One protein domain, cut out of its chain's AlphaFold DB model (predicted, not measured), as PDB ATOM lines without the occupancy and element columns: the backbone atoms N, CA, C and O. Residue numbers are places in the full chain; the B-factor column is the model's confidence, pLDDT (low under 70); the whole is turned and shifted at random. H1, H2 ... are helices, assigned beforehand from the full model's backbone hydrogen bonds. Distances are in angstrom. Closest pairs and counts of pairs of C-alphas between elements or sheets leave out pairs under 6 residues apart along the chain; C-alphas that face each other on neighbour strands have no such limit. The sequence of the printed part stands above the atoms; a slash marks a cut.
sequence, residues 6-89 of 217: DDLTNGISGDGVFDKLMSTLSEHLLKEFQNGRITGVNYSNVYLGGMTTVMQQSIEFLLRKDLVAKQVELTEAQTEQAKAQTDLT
ATOM      1  N   ASP A   6      26.388   1.658 -58.522       90.06
ATOM      2  CA  ASP A   6      27.516   2.386 -59.103       90.06
ATOM      3  C   ASP A   6      28.137   3.397 -58.119       90.06
ATOM      4  O   ASP A   6      29.330   3.682 -58.213       90.06
ATOM      5  N   ASP A   7      27.383   3.882 -57.118       88.88
ATOM      6  CA  ASP A   7      27.931   4.726 -56.043       88.88
ATOM      7  C   ASP A   7      28.883   3.936 -55.127       88.88
ATOM      8  O   ASP A   7      29.798   4.504 -54.514       88.88
ATOM      9  N   LEU A   8      28.660   2.621 -55.006       91.25
ATOM     10  CA  LEU A   8      29.505   1.722 -54.230       91.25
ATOM     11  C   LEU A   8      30.710   1.277 -55.053       91.25
ATOM     12  O   LEU A   8      31.835   1.531 -54.626       91.25
ATOM     13  N   THR A   9      30.480   0.633 -56.198       91.44
ATOM     14  CA  THR A   9      31.539   0.162 -57.100       91.44
ATOM     15  C   THR A   9      31.058   0.130 -58.544       91.44
ATOM     16  O   THR A   9      29.947  -0.321 -58.819       91.44
ATOM     17  N   ASN A  10      31.908   0.544 -59.478       88.19
ATOM     18  CA  ASN A  10      31.655   0.431 -60.916       88.19
ATOM     19  C   ASN A  10      32.849  -0.141 -61.702       88.19
ATOM     20  O   ASN A  10      32.901  -0.069 -62.932       88.19
ATOM     21  N   GLY A  11      33.787  -0.795 -61.004       82.50
ATOM     22  CA  GLY A  11      34.841  -1.614 -61.603       82.50
ATOM     23  C   GLY A  11      36.185  -1.522 -60.880       82.50
ATOM     24  O   GLY A  11      36.355  -0.801 -59.909       82.50
ATOM     25  N   ILE A  12      37.196  -2.237 -61.393       73.12
ATOM     26  CA  ILE A  12      38.544  -2.333 -60.782       73.12
ATOM     27  C   ILE A  12      39.275  -0.971 -60.731       73.12
ATOM     28  O   ILE A  12      40.171  -0.771 -59.915       73.12
ATOM     29  N   SER A  13      38.891  -0.023 -61.586       75.75
ATOM     30  CA  SER A  13      39.373   1.370 -61.576       75.75
ATOM     31  C   SER A  13      38.206   2.352 -61.560       75.75
ATOM     32  O   SER A  13      38.233   3.378 -62.238       75.75
ATOM     33  N   GLY A  14      37.156   1.969 -60.843       83.94
ATOM     34  CA  GLY A  14      35.936   2.736 -60.723       83.94
ATOM     35  C   GLY A  14      36.064   3.999 -59.872       83.94
ATOM     36  O   GLY A  14      37.083   4.241 -59.220       83.94
ATOM     37  N   ASP A  15      35.018   4.822 -59.878       89.50
ATOM     38  CA  ASP A  15      34.928   6.054 -59.087       89.50
ATOM     39  C   ASP A  15      33.953   5.964 -57.900       89.50
ATOM     40  O   ASP A  15      33.790   6.957 -57.171       89.50
ATOM     41  N   GLY A  16      33.398   4.772 -57.658       91.75
ATOM     42  CA  GLY A  16      32.617   4.442 -56.473       91.75
ATOM     43  C   GLY A  16      33.413   4.605 -55.174       91.75
ATOM     44  O   GLY A  16      34.651   4.655 -55.158       91.75
ATOM     45  N   VAL A  17      32.707   4.708 -54.046       92.69
ATOM     46  CA  VAL A  17      33.337   4.914 -52.727       92.69
ATOM     47  C   VAL A  17      34.274   3.758 -52.378       92.69
ATOM     48  O   VAL A  17      35.383   3.994 -51.895       92.69
ATOM     49  N   PHE A  18      33.864   2.523 -52.675       94.00
ATOM     50  CA  PHE A  18      34.699   1.346 -52.462       94.00
ATOM     51  C   PHE A  18      35.936   1.374 -53.353       94.00
ATOM     52  O   PHE A  18      37.037   1.151 -52.857       94.00
ATOM     53  N   ASP A  19      35.777   1.709 -54.634       93.25
ATOM     54  CA  ASP A  19      36.868   1.685 -55.611       93.25
ATOM     55  C   ASP A  19      37.958   2.707 -55.257       93.25
ATOM     56  O   ASP A  19      39.148   2.379 -55.240       93.25
ATOM     57  N   LYS A  20      37.570   3.925 -54.857       92.19
ATOM     58  CA  LYS A  20      38.509   4.975 -54.417       92.19
ATOM     59  C   LYS A  20      39.264   4.592 -53.143       92.19
ATOM     60  O   LYS A  20      40.481   4.795 -53.052       92.19
ATOM     61  N   LEU A  21      38.564   4.028 -52.158       92.44
ATOM     62  CA  LEU A  21      39.182   3.590 -50.905       92.44
ATOM     63  C   LEU A  21      40.076   2.354 -51.116       92.44
ATOM     64  O   LEU A  21      41.174   2.291 -50.560       92.44
ATOM     65  N   MET A  22      39.660   1.410 -51.965       92.06
ATOM     66  CA  MET A  22      40.436   0.215 -52.305       92.06
ATOM     67  C   MET A  22      41.666   0.514 -53.146       92.06
ATOM     68  O   MET A  22      42.702  -0.112 -52.920       92.06
ATOM     69  N   SER A  23      41.585   1.463 -54.080       91.50
ATOM     70  CA  SER A  23      42.748   1.915 -54.848       91.50
ATOM     71  C   SER A  23      43.824   2.454 -53.904       91.50
ATOM     72  O   SER A  23      44.954   1.968 -53.896       91.50
ATOM     73  N   THR A  24      43.430   3.346 -52.990       91.50
ATOM     74  CA  THR A  24      44.331   3.924 -51.979       91.50
ATOM     75  C   THR A  24      44.951   2.844 -51.082       91.50
ATOM     76  O   THR A  24      46.160   2.836 -50.840       91.50
ATOM     77  N   LEU A  25      44.144   1.890 -50.604       91.31
ATOM     78  CA  LEU A  25      44.624   0.768 -49.793       91.31
ATOM     79  C   LEU A  25      45.625  -0.113 -50.563       91.31
ATOM     80  O   LEU A  25      46.656  -0.505 -50.013       91.31
ATOM     81  N   SER A  26      45.328  -0.412 -51.827       89.81
ATOM     82  CA  SER A  26      46.159  -1.252 -52.696       89.81
ATOM     83  C   SER A  26      47.500  -0.590 -53.008       89.81
ATOM     84  O   SER A  26      48.531  -1.257 -52.971       89.81
ATOM     85  N   GLU A  27      47.514   0.725 -53.240       91.75
ATOM     86  CA  GLU A  27      48.739   1.506 -53.436       91.75
ATOM     87  C   GLU A  27      49.643   1.479 -52.193       91.75
ATOM     88  O   GLU A  27      50.851   1.242 -52.302       91.75
ATOM     89  N   HIS A  28      49.070   1.655 -50.997       90.44
ATOM     90  CA  HIS A  28      49.821   1.545 -49.744       90.44
ATOM     91  C   HIS A  28      50.391   0.138 -49.530       90.44
ATOM     92  O   HIS A  28      51.563  -0.005 -49.181       90.44
ATOM     93  N   LEU A  29      49.592  -0.900 -49.778       91.25
ATOM     94  CA  LEU A  29      50.028  -2.291 -49.658       91.25
ATOM     95  C   LEU A  29      51.146  -2.635 -50.647       91.25
ATOM     96  O   LEU A  29      52.146  -3.244 -50.258       91.25
ATOM     97  N   LEU A  30      51.012  -2.223 -51.907       89.94
ATOM     98  CA  LEU A  30      52.020  -2.454 -52.940       89.94
ATOM     99  C   LEU A  30      53.354  -1.800 -52.563       89.94
ATOM    100  O   LEU A  30      54.407  -2.425 -52.696       89.94
ATOM    101  N   LYS A  31      53.310  -0.574 -52.031       92.69
ATOM    102  CA  LYS A  31      54.495   0.142 -51.547       92.69
ATOM    103  C   LYS A  31      55.200  -0.607 -50.414       92.69
ATOM    104  O   LYS A  31      56.422  -0.749 -50.438       92.69
ATOM    105  N   GLU A  32      54.463  -1.106 -49.425       88.31
ATOM    106  CA  GLU A  32      55.056  -1.844 -48.300       88.31
ATOM    107  C   GLU A  32      55.630  -3.209 -48.730       88.31
ATOM    108  O   GLU A  32      56.650  -3.648 -48.189       88.31
ATOM    109  N   PHE A  33      55.036  -3.849 -49.743       90.69
ATOM    110  CA  PHE A  33      55.550  -5.081 -50.347       90.69
ATOM    111  C   PHE A  33      56.840  -4.853 -51.138       90.69
ATOM    112  O   PHE A  33      57.821  -5.566 -50.932       90.69
ATOM    113  N   GLN A  34      56.878  -3.821 -51.986       91.75
ATOM    114  CA  GLN A  34      58.078  -3.443 -52.742       91.75
ATOM    115  C   GLN A  34      59.244  -3.058 -51.823       91.75
ATOM    116  O   GLN A  34      60.395  -3.366 -52.120       91.75
ATOM    117  N   ASN A  35      58.944  -2.457 -50.669       93.62
ATOM    118  CA  ASN A  35      59.929  -2.143 -49.634       93.62
ATOM    119  C   ASN A  35      60.378  -3.367 -48.808       93.62
ATOM    120  O   ASN A  35      61.144  -3.205 -47.858       93.62
ATOM    121  N   GLY A  36      59.894  -4.575 -49.119       89.81
ATOM    122  CA  GLY A  36      60.286  -5.825 -48.462       89.81
ATOM    123  C   GLY A  36      59.782  -5.989 -47.024       89.81
ATOM    124  O   GLY A  36      60.263  -6.864 -46.307       89.81
ATOM    125  N   ARG A  37      58.831  -5.158 -46.573       89.31
ATOM    126  CA  ARG A  37      58.331  -5.166 -45.184       89.31
ATOM    127  C   ARG A  37      57.255  -6.219 -44.935       89.31
ATOM    128  O   ARG A  37      57.063  -6.649 -43.802       89.31
ATOM    129  N   ILE A  38      56.564  -6.644 -45.989       86.50
ATOM    130  CA  ILE A  38      55.533  -7.685 -45.963       86.50
ATOM    131  C   ILE A  38      55.853  -8.753 -47.009       86.50
ATOM    132  O   ILE A  38      56.263  -8.451 -48.125       86.50
ATOM    133  N   THR A  39      55.687 -10.020 -46.633       88.81
ATOM    134  CA  THR A  39      55.905 -11.183 -47.507       88.81
ATOM    135  C   THR A  39      54.657 -11.478 -48.338       88.81
ATOM    136  O   THR A  39      53.566 -11.045 -47.981       88.81
ATOM    137  N   GLY A  40      54.778 -12.261 -49.418       84.38
ATOM    138  CA  GLY A  40      53.641 -12.557 -50.307       84.38
ATOM    139  C   GLY A  40      52.437 -13.195 -49.596       84.38
ATOM    140  O   GLY A  40      51.297 -12.876 -49.910       84.38
ATOM    141  N   VAL A  41      52.680 -14.029 -48.578       86.69
ATOM    142  CA  VAL A  41      51.611 -14.622 -47.753       86.69
ATOM    143  C   VAL A  41      50.926 -13.560 -46.882       86.69
ATOM    144  O   VAL A  41      49.699 -13.506 -46.823       86.69
ATOM    145  N   ASN A  42      51.700 -12.676 -46.245       85.38
ATOM    146  CA  ASN A  42      51.151 -11.613 -45.399       85.38
ATOM    147  C   ASN A  42      50.457 -10.513 -46.218       85.38
ATOM    148  O   ASN A  42      49.461  -9.967 -45.758       85.38
ATOM    149  N   TYR A  43      50.928 -10.234 -47.437       88.69
ATOM    150  CA  TYR A  43      50.298  -9.298 -48.369       88.69
ATOM    151  C   TYR A  43      48.851  -9.699 -48.670       88.69
ATOM    152  O   TYR A  43      47.941  -8.900 -48.474       88.69
ATOM    153  N   SER A  44      48.624 -10.956 -49.063       88.62
ATOM    154  CA  SER A  44      47.284 -11.466 -49.377       88.62
ATOM    155  C   SER A  44      46.346 -11.423 -48.168       88.62
ATOM    156  O   SER A  44      45.180 -11.063 -48.311       88.62
ATOM    157  N   ASN A  45      46.857 -11.732 -46.973       89.56
ATOM    158  CA  ASN A  45      46.068 -11.696 -45.740       89.56
ATOM    159  C   ASN A  45      45.637 -10.268 -45.370       89.56
ATOM    160  O   ASN A  45      44.474 -10.046 -45.034       89.56
ATOM    161  N   VAL A  46      46.548  -9.290 -45.460       89.31
ATOM    162  CA  VAL A  46      46.225  -7.880 -45.179       89.31
ATOM    163  C   VAL A  46      45.334  -7.294 -46.272       89.31
ATOM    164  O   VAL A  46      44.406  -6.556 -45.955       89.31
ATOM    165  N   TYR A  47      45.551  -7.661 -47.538       90.94
ATOM    166  CA  TYR A  47      44.696  -7.248 -48.649       90.94
ATOM    167  C   TYR A  47      43.259  -7.749 -48.475       90.94
ATOM    168  O   TYR A  47      42.329  -6.955 -48.549       90.94
ATOM    169  N   LEU A  48      43.060  -9.039 -48.177       89.62
ATOM    170  CA  LEU A  48      41.725  -9.612 -47.975       89.62
ATOM    171  C   LEU A  48      41.009  -8.987 -46.762       89.62
ATOM    172  O   LEU A  48      39.822  -8.654 -46.832       89.62
ATOM    173  N   GLY A  49      41.741  -8.797 -45.657       91.88
ATOM    174  CA  GLY A  49      41.221  -8.136 -44.460       91.88
ATOM    175  C   GLY A  49      40.821  -6.688 -44.738       91.88
ATOM    176  O   GLY A  49      39.690  -6.294 -44.466       91.88
ATOM    177  N   GLY A  50      41.715  -5.920 -45.363       91.75
ATOM    178  CA  GLY A  50      41.462  -4.534 -45.735       91.75
ATOM    179  C   GLY A  50      40.340  -4.390 -46.764       91.75
ATOM    180  O   GLY A  50      39.512  -3.499 -46.616       91.75
ATOM    181  N   MET A  51      40.225  -5.307 -47.728       92.25
ATOM    182  CA  MET A  51      39.121  -5.333 -48.690       92.25
ATOM    183  C   MET A  51      37.769  -5.505 -48.001       92.25
ATOM    184  O   MET A  51      36.822  -4.779 -48.299       92.25
ATOM    185  N   THR A  52      37.691  -6.419 -47.035       91.94
ATOM    186  CA  THR A  52      36.468  -6.639 -46.254       91.94
ATOM    187  C   THR A  52      36.111  -5.399 -45.426       91.94
ATOM    188  O   THR A  52      34.953  -4.981 -45.407       91.94
ATOM    189  N   THR A  53      37.100  -4.765 -44.785       94.69
ATOM    190  CA  THR A  53      36.899  -3.541 -43.990       94.69
ATOM    191  C   THR A  53      36.480  -2.349 -44.847       94.69
ATOM    192  O   THR A  53      35.519  -1.664 -44.505       94.69
ATOM    193  N   VAL A  54      37.154  -2.110 -45.975       94.56
ATOM    194  CA  VAL A  54      36.823  -1.015 -46.894       94.56
ATOM    195  C   VAL A  54      35.434  -1.218 -47.491       94.56
ATOM    196  O   VAL A  54      34.679  -0.254 -47.581       94.56
ATOM    197  N   MET A  55      35.042  -2.454 -47.819       92.19
ATOM    198  CA  MET A  55      33.683  -2.759 -48.284       92.19
ATOM    199  C   MET A  55      32.633  -2.374 -47.239       92.19
ATOM    200  O   MET A  55      31.689  -1.655 -47.558       92.19
ATOM    201  N   GLN A  56      32.826  -2.787 -45.982       93.56
ATOM    202  CA  GLN A  56      31.914  -2.438 -44.889       93.56
ATOM    203  C   GLN A  56      31.831  -0.922 -44.661       93.56
ATOM    204  O   GLN A  56      30.731  -0.374 -44.603       93.56
ATOM    205  N   GLN A  57      32.975  -0.233 -44.594       94.50
ATOM    206  CA  GLN A  57      33.021   1.217 -44.372       94.50
ATOM    207  C   GLN A  57      32.427   2.018 -45.537       94.50
ATOM    208  O   GLN A  57      31.798   3.049 -45.310       94.50
ATOM    209  N   SER A  58      32.585   1.545 -46.774       94.25
ATOM    210  CA  SER A  58      32.024   2.202 -47.963       94.25
ATOM    211  C   SER A  58      30.501   2.142 -47.970       94.25
ATOM    212  O   SER A  58      29.845   3.161 -48.194       94.25
ATOM    213  N   ILE A  59      29.934   0.969 -47.664       92.75
ATOM    214  CA  ILE A  59      28.484   0.790 -47.527       92.75
ATOM    215  C   ILE A  59      27.952   1.677 -46.395       92.75
ATOM    216  O   ILE A  59      26.976   2.398 -46.592       92.75
ATOM    217  N   GLU A  60      28.608   1.680 -45.228       93.62
ATOM    218  CA  GLU A  60      28.198   2.523 -44.098       93.62
ATOM    219  C   GLU A  60      28.234   4.017 -44.455       93.62
ATOM    220  O   GLU A  60      27.284   4.745 -44.157       93.62
ATOM    221  N   PHE A  61      29.295   4.480 -45.121       94.38
ATOM    222  CA  PHE A  61      29.424   5.870 -45.544       94.38
ATOM    223  C   PHE A  61      28.299   6.286 -46.499       94.38
ATOM    224  O   PHE A  61      27.690   7.337 -46.290       94.38
ATOM    225  N   LEU A  62      27.996   5.467 -47.512       93.50
ATOM    226  CA  LEU A  62      26.923   5.745 -48.470       93.50
ATOM    227  C   LEU A  62      25.558   5.815 -47.786       93.50
ATOM    228  O   LEU A  62      24.837   6.799 -47.957       93.50
ATOM    229  N   LEU A  63      25.236   4.819 -46.956       93.00
ATOM    230  CA  LEU A  63      23.980   4.786 -46.204       93.00
ATOM    231  C   LEU A  63      23.852   5.995 -45.273       93.00
ATOM    232  O   LEU A  63      22.796   6.621 -45.205       93.00
ATOM    233  N   ARG A  64      24.934   6.366 -44.577       94.69
ATOM    234  CA  ARG A  64      24.935   7.522 -43.675       94.69
ATOM    235  C   ARG A  64      24.797   8.839 -44.442       94.69
ATOM    236  O   ARG A  64      24.078   9.721 -43.978       94.69
ATOM    237  N   LYS A  65      25.449   8.983 -45.598       93.50
ATOM    238  CA  LYS A  65      25.316  10.165 -46.464       93.50
ATOM    239  C   LYS A  65      23.868  10.351 -46.920       93.50
ATOM    240  O   LYS A  65      23.351  11.461 -46.815       93.50
ATOM    241  N   ASP A  66      23.220   9.287 -47.390       92.81
ATOM    242  CA  ASP A  66      21.824   9.351 -47.836       92.81
ATOM    243  C   ASP A  66      20.862   9.638 -46.678       92.81
ATOM    244  O   ASP A  66      20.014  10.522 -46.778       92.81
ATOM    245  N   LEU A  67      21.066   8.983 -45.528       94.06
ATOM    246  CA  LEU A  67      20.294   9.249 -44.315       94.06
ATOM    247  C   LEU A  67      20.377  10.726 -43.904       94.06
ATOM    248  O   LEU A  67      19.356  11.336 -43.592       94.06
ATOM    249  N   VAL A  68      21.578  11.313 -43.922       96.12
ATOM    250  CA  VAL A  68      21.770  12.737 -43.614       96.12
ATOM    251  C   VAL A  68      21.065  13.616 -44.644       96.12
ATOM    252  O   VAL A  68      20.382  14.556 -44.248       96.12
ATOM    253  N   ALA A  69      21.167  13.306 -45.940       93.62
ATOM    254  CA  ALA A  69      20.471  14.064 -46.978       93.62
ATOM    255  C   ALA A  69      18.946  14.042 -46.767       93.62
ATOM    256  O   ALA A  69      18.303  15.089 -46.789       93.62
ATOM    257  N   LYS A  70      18.375  12.870 -46.464       95.00
ATOM    258  CA  LYS A  70      16.948  12.724 -46.147       95.00
ATOM    259  C   LYS A  70      16.536  13.425 -44.861       95.00
ATOM    260  O   LYS A  70      15.455  14.007 -44.810       95.00
ATOM    261  N   GLN A  71      17.391  13.424 -43.845       96.62
ATOM    262  CA  GLN A  71      17.138  14.167 -42.614       96.62
ATOM    263  C   GLN A  71      17.132  15.682 -42.860       96.62
ATOM    264  O   GLN A  71      16.308  16.383 -42.272       96.62
ATOM    265  N   VAL A  72      18.012  16.191 -43.728       97.00
ATOM    266  CA  VAL A  72      18.018  17.603 -44.139       97.00
ATOM    267  C   VAL A  72      16.739  17.939 -44.904       97.00
ATOM    268  O   VAL A  72      16.034  18.847 -44.473       97.00
ATOM    269  N   GLU A  73      16.379  17.161 -45.933       97.00
ATOM    270  CA  GLU A  73      15.125  17.343 -46.695       97.00
ATOM    271  C   GLU A  73      13.898  17.374 -45.758       97.00
ATOM    272  O   GLU A  73      13.038  18.249 -45.864       97.00
ATOM    273  N   LEU A  74      13.829  16.452 -44.789       97.62
ATOM    274  CA  LEU A  74      12.747  16.412 -43.802       97.62
ATOM    275  C   LEU A  74      12.732  17.657 -42.903       97.62
ATOM    276  O   LEU A  74      11.666  18.201 -42.622       97.62
ATOM    277  N   THR A  75      13.901  18.105 -42.447       97.88
ATOM    278  CA  THR A  75      14.030  19.275 -41.563       97.88
ATOM    279  C   THR A  75      13.652  20.565 -42.294       97.88
ATOM    280  O   THR A  75      12.999  21.440 -41.721       97.88
ATOM    281  N   GLU A  76      14.016  20.682 -43.571       97.81
ATOM    282  CA  GLU A  76      13.616  21.794 -44.435       97.81
ATOM    283  C   GLU A  76      12.097  21.823 -44.622       97.81
ATOM    284  O   GLU A  76      11.475  22.858 -44.372       97.81
ATOM    285  N   ALA A  77      11.482  20.677 -44.935       98.06
ATOM    286  CA  ALA A  77      10.029  20.565 -45.063       98.06
ATOM    287  C   ALA A  77       9.292  20.910 -43.755       98.06
ATOM    288  O   ALA A  77       8.299  21.636 -43.769       98.06
ATOM    289  N   GLN A  78       9.796  20.451 -42.603       98.25
ATOM    290  CA  GLN A  78       9.254  20.816 -41.287       98.25
ATOM    291  C   GLN A  78       9.388  22.318 -41.002       98.25
ATOM    292  O   GLN A  78       8.481  22.928 -40.435       98.25
ATOM    293  N   THR A  79      10.496  22.935 -41.417       98.44
ATOM    294  CA  THR A  79      10.719  24.381 -41.269       98.44
ATOM    295  C   THR A  79       9.745  25.181 -42.129       98.44
ATOM    296  O   THR A  79       9.185  26.177 -41.668       98.44
ATOM    297  N   GLU A  80       9.513  24.755 -43.370       98.12
ATOM    298  CA  GLU A  80       8.536  25.381 -44.261       98.12
ATOM    299  C   GLU A  80       7.109  25.233 -43.723       98.12
ATOM    300  O   GLU A  80       6.367  26.215 -43.663       98.12
ATOM    301  N   GLN A  81       6.755  24.049 -43.218       98.31
ATOM    302  CA  GLN A  81       5.479  23.820 -42.543       98.31
ATOM    303  C   GLN A  81       5.303  24.741 -41.325       98.31
ATOM    304  O   GLN A  81       4.236  25.332 -41.149       98.31
ATOM    305  N   ALA A  82       6.338  24.906 -40.497       98.19
ATOM    306  CA  ALA A  82       6.296  25.789 -39.332       98.19
ATOM    307  C   ALA A  82       6.122  27.269 -39.724       98.19
ATOM    308  O   ALA A  82       5.369  27.995 -39.068       98.19
ATOM    309  N   LYS A  83       6.762  27.715 -40.814       98.38
ATOM    310  CA  LYS A  83       6.556  29.063 -41.372       98.38
ATOM    311  C   LYS A  83       5.123  29.253 -41.860       98.38
ATOM    312  O   LYS A  83       4.472  30.205 -41.446       98.38
ATOM    313  N   ALA A  84       4.601  28.311 -42.645       98.25
ATOM    314  CA  ALA A  84       3.223  28.366 -43.131       98.25
ATOM    315  C   ALA A  84       2.202  28.390 -41.978       98.25
ATOM    316  O   ALA A  84       1.220  29.132 -42.026       98.25
ATOM    317  N   GLN A  85       2.451  27.623 -40.912       98.12
ATOM    318  CA  GLN A  85       1.620  27.640 -39.710       98.12
ATOM    319  C   GLN A  85       1.698  28.986 -38.974       98.12
ATOM    320  O   GLN A  85       0.675  29.478 -38.500       98.12
ATOM    321  N   THR A  86       2.883  29.595 -38.909       98.31
ATOM    322  CA  THR A  86       3.078  30.933 -38.325       98.31
ATOM    323  C   THR A  86       2.298  31.989 -39.108       98.31
ATOM    324  O   THR A  86       1.554  32.764 -38.511       98.31
ATOM    325  N   ASP A  87       2.388  31.975 -40.439       98.31
ATOM    326  CA  ASP A  87       1.655  32.901 -41.310       98.31
ATOM    327  C   ASP A  87       0.136  32.730 -41.181       98.31
ATOM    328  O   ASP A  87      -0.611  33.711 -41.162       98.31
ATOM    329  N   LEU A  88      -0.340  31.486 -41.058       98.44
ATOM    330  CA  LEU A  88      -1.752  31.203 -40.809       98.44
ATOM    331  C   LEU A  88      -2.211  31.797 -39.473       98.44
ATOM    332  O   LEU A  88      -3.265  32.429 -39.416       98.44
ATOM    333  N   THR A  89      -1.419  31.630 -38.411       98.12
ATOM    334  CA  THR A  89      -1.715  32.208 -37.097       98.12
ATOM    335  C   THR A  89      -1.705  33.737 -37.133       98.12
ATOM    336  O   THR A  89      -2.602  34.350 -36.560       98.12
TER     337      THR A  89
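AT A GLANCE: This is residues 6 to 89 of the 217 residues of an uncharacterized protein of Flavobacteriaceae bacterium (UniProt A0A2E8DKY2). A lopsided helical hairpin: the short helix H1 folds back through a tight turn along the first part of the very long helix H2, whose residues 63 to 89 stick out as a free arm. Before H1, residues 6 to 16 hold no named element: residues 6 to 8 are a helical run too short to bear a name, and residues 9 to 16 are neither helix nor strand. The printed part has 84 residues, with two named helices, H1 then H2, and no named strand; the class is all helix. It is extended, with a radius of gyration of the C-alphas of 21.3 A, and spans 73 by 20 by 17 A.

IN THESE COORDINATES: H1 holds residues 17 to 34, 26.1 A long, and begins at C-alpha 17, (33.337, 4.914, -52.727). H2 holds residues 40 to 89, 72.4 A long, and ends at C-alpha 89, (-1.715, 32.208, -37.097).

HOW THE PARTS SIT: H1 and H2 form a helical hairpin and run opposite ways at a shallow tilt of 28 degrees. H2 touches H1 with residues 40 to 62 alone; their closest C-alphas, those of Phe 18 and Ser 58, are 5.3 A apart. In H1 and H2 every O i to N i+4 pair is within hydrogen-bond range.

THE WHOLE: The C-alphas farthest apart, those of Gly 36 and Thr 89, are 73.6 A apart. The printed part has no cut, and no printed residue has a pLDDT under 70.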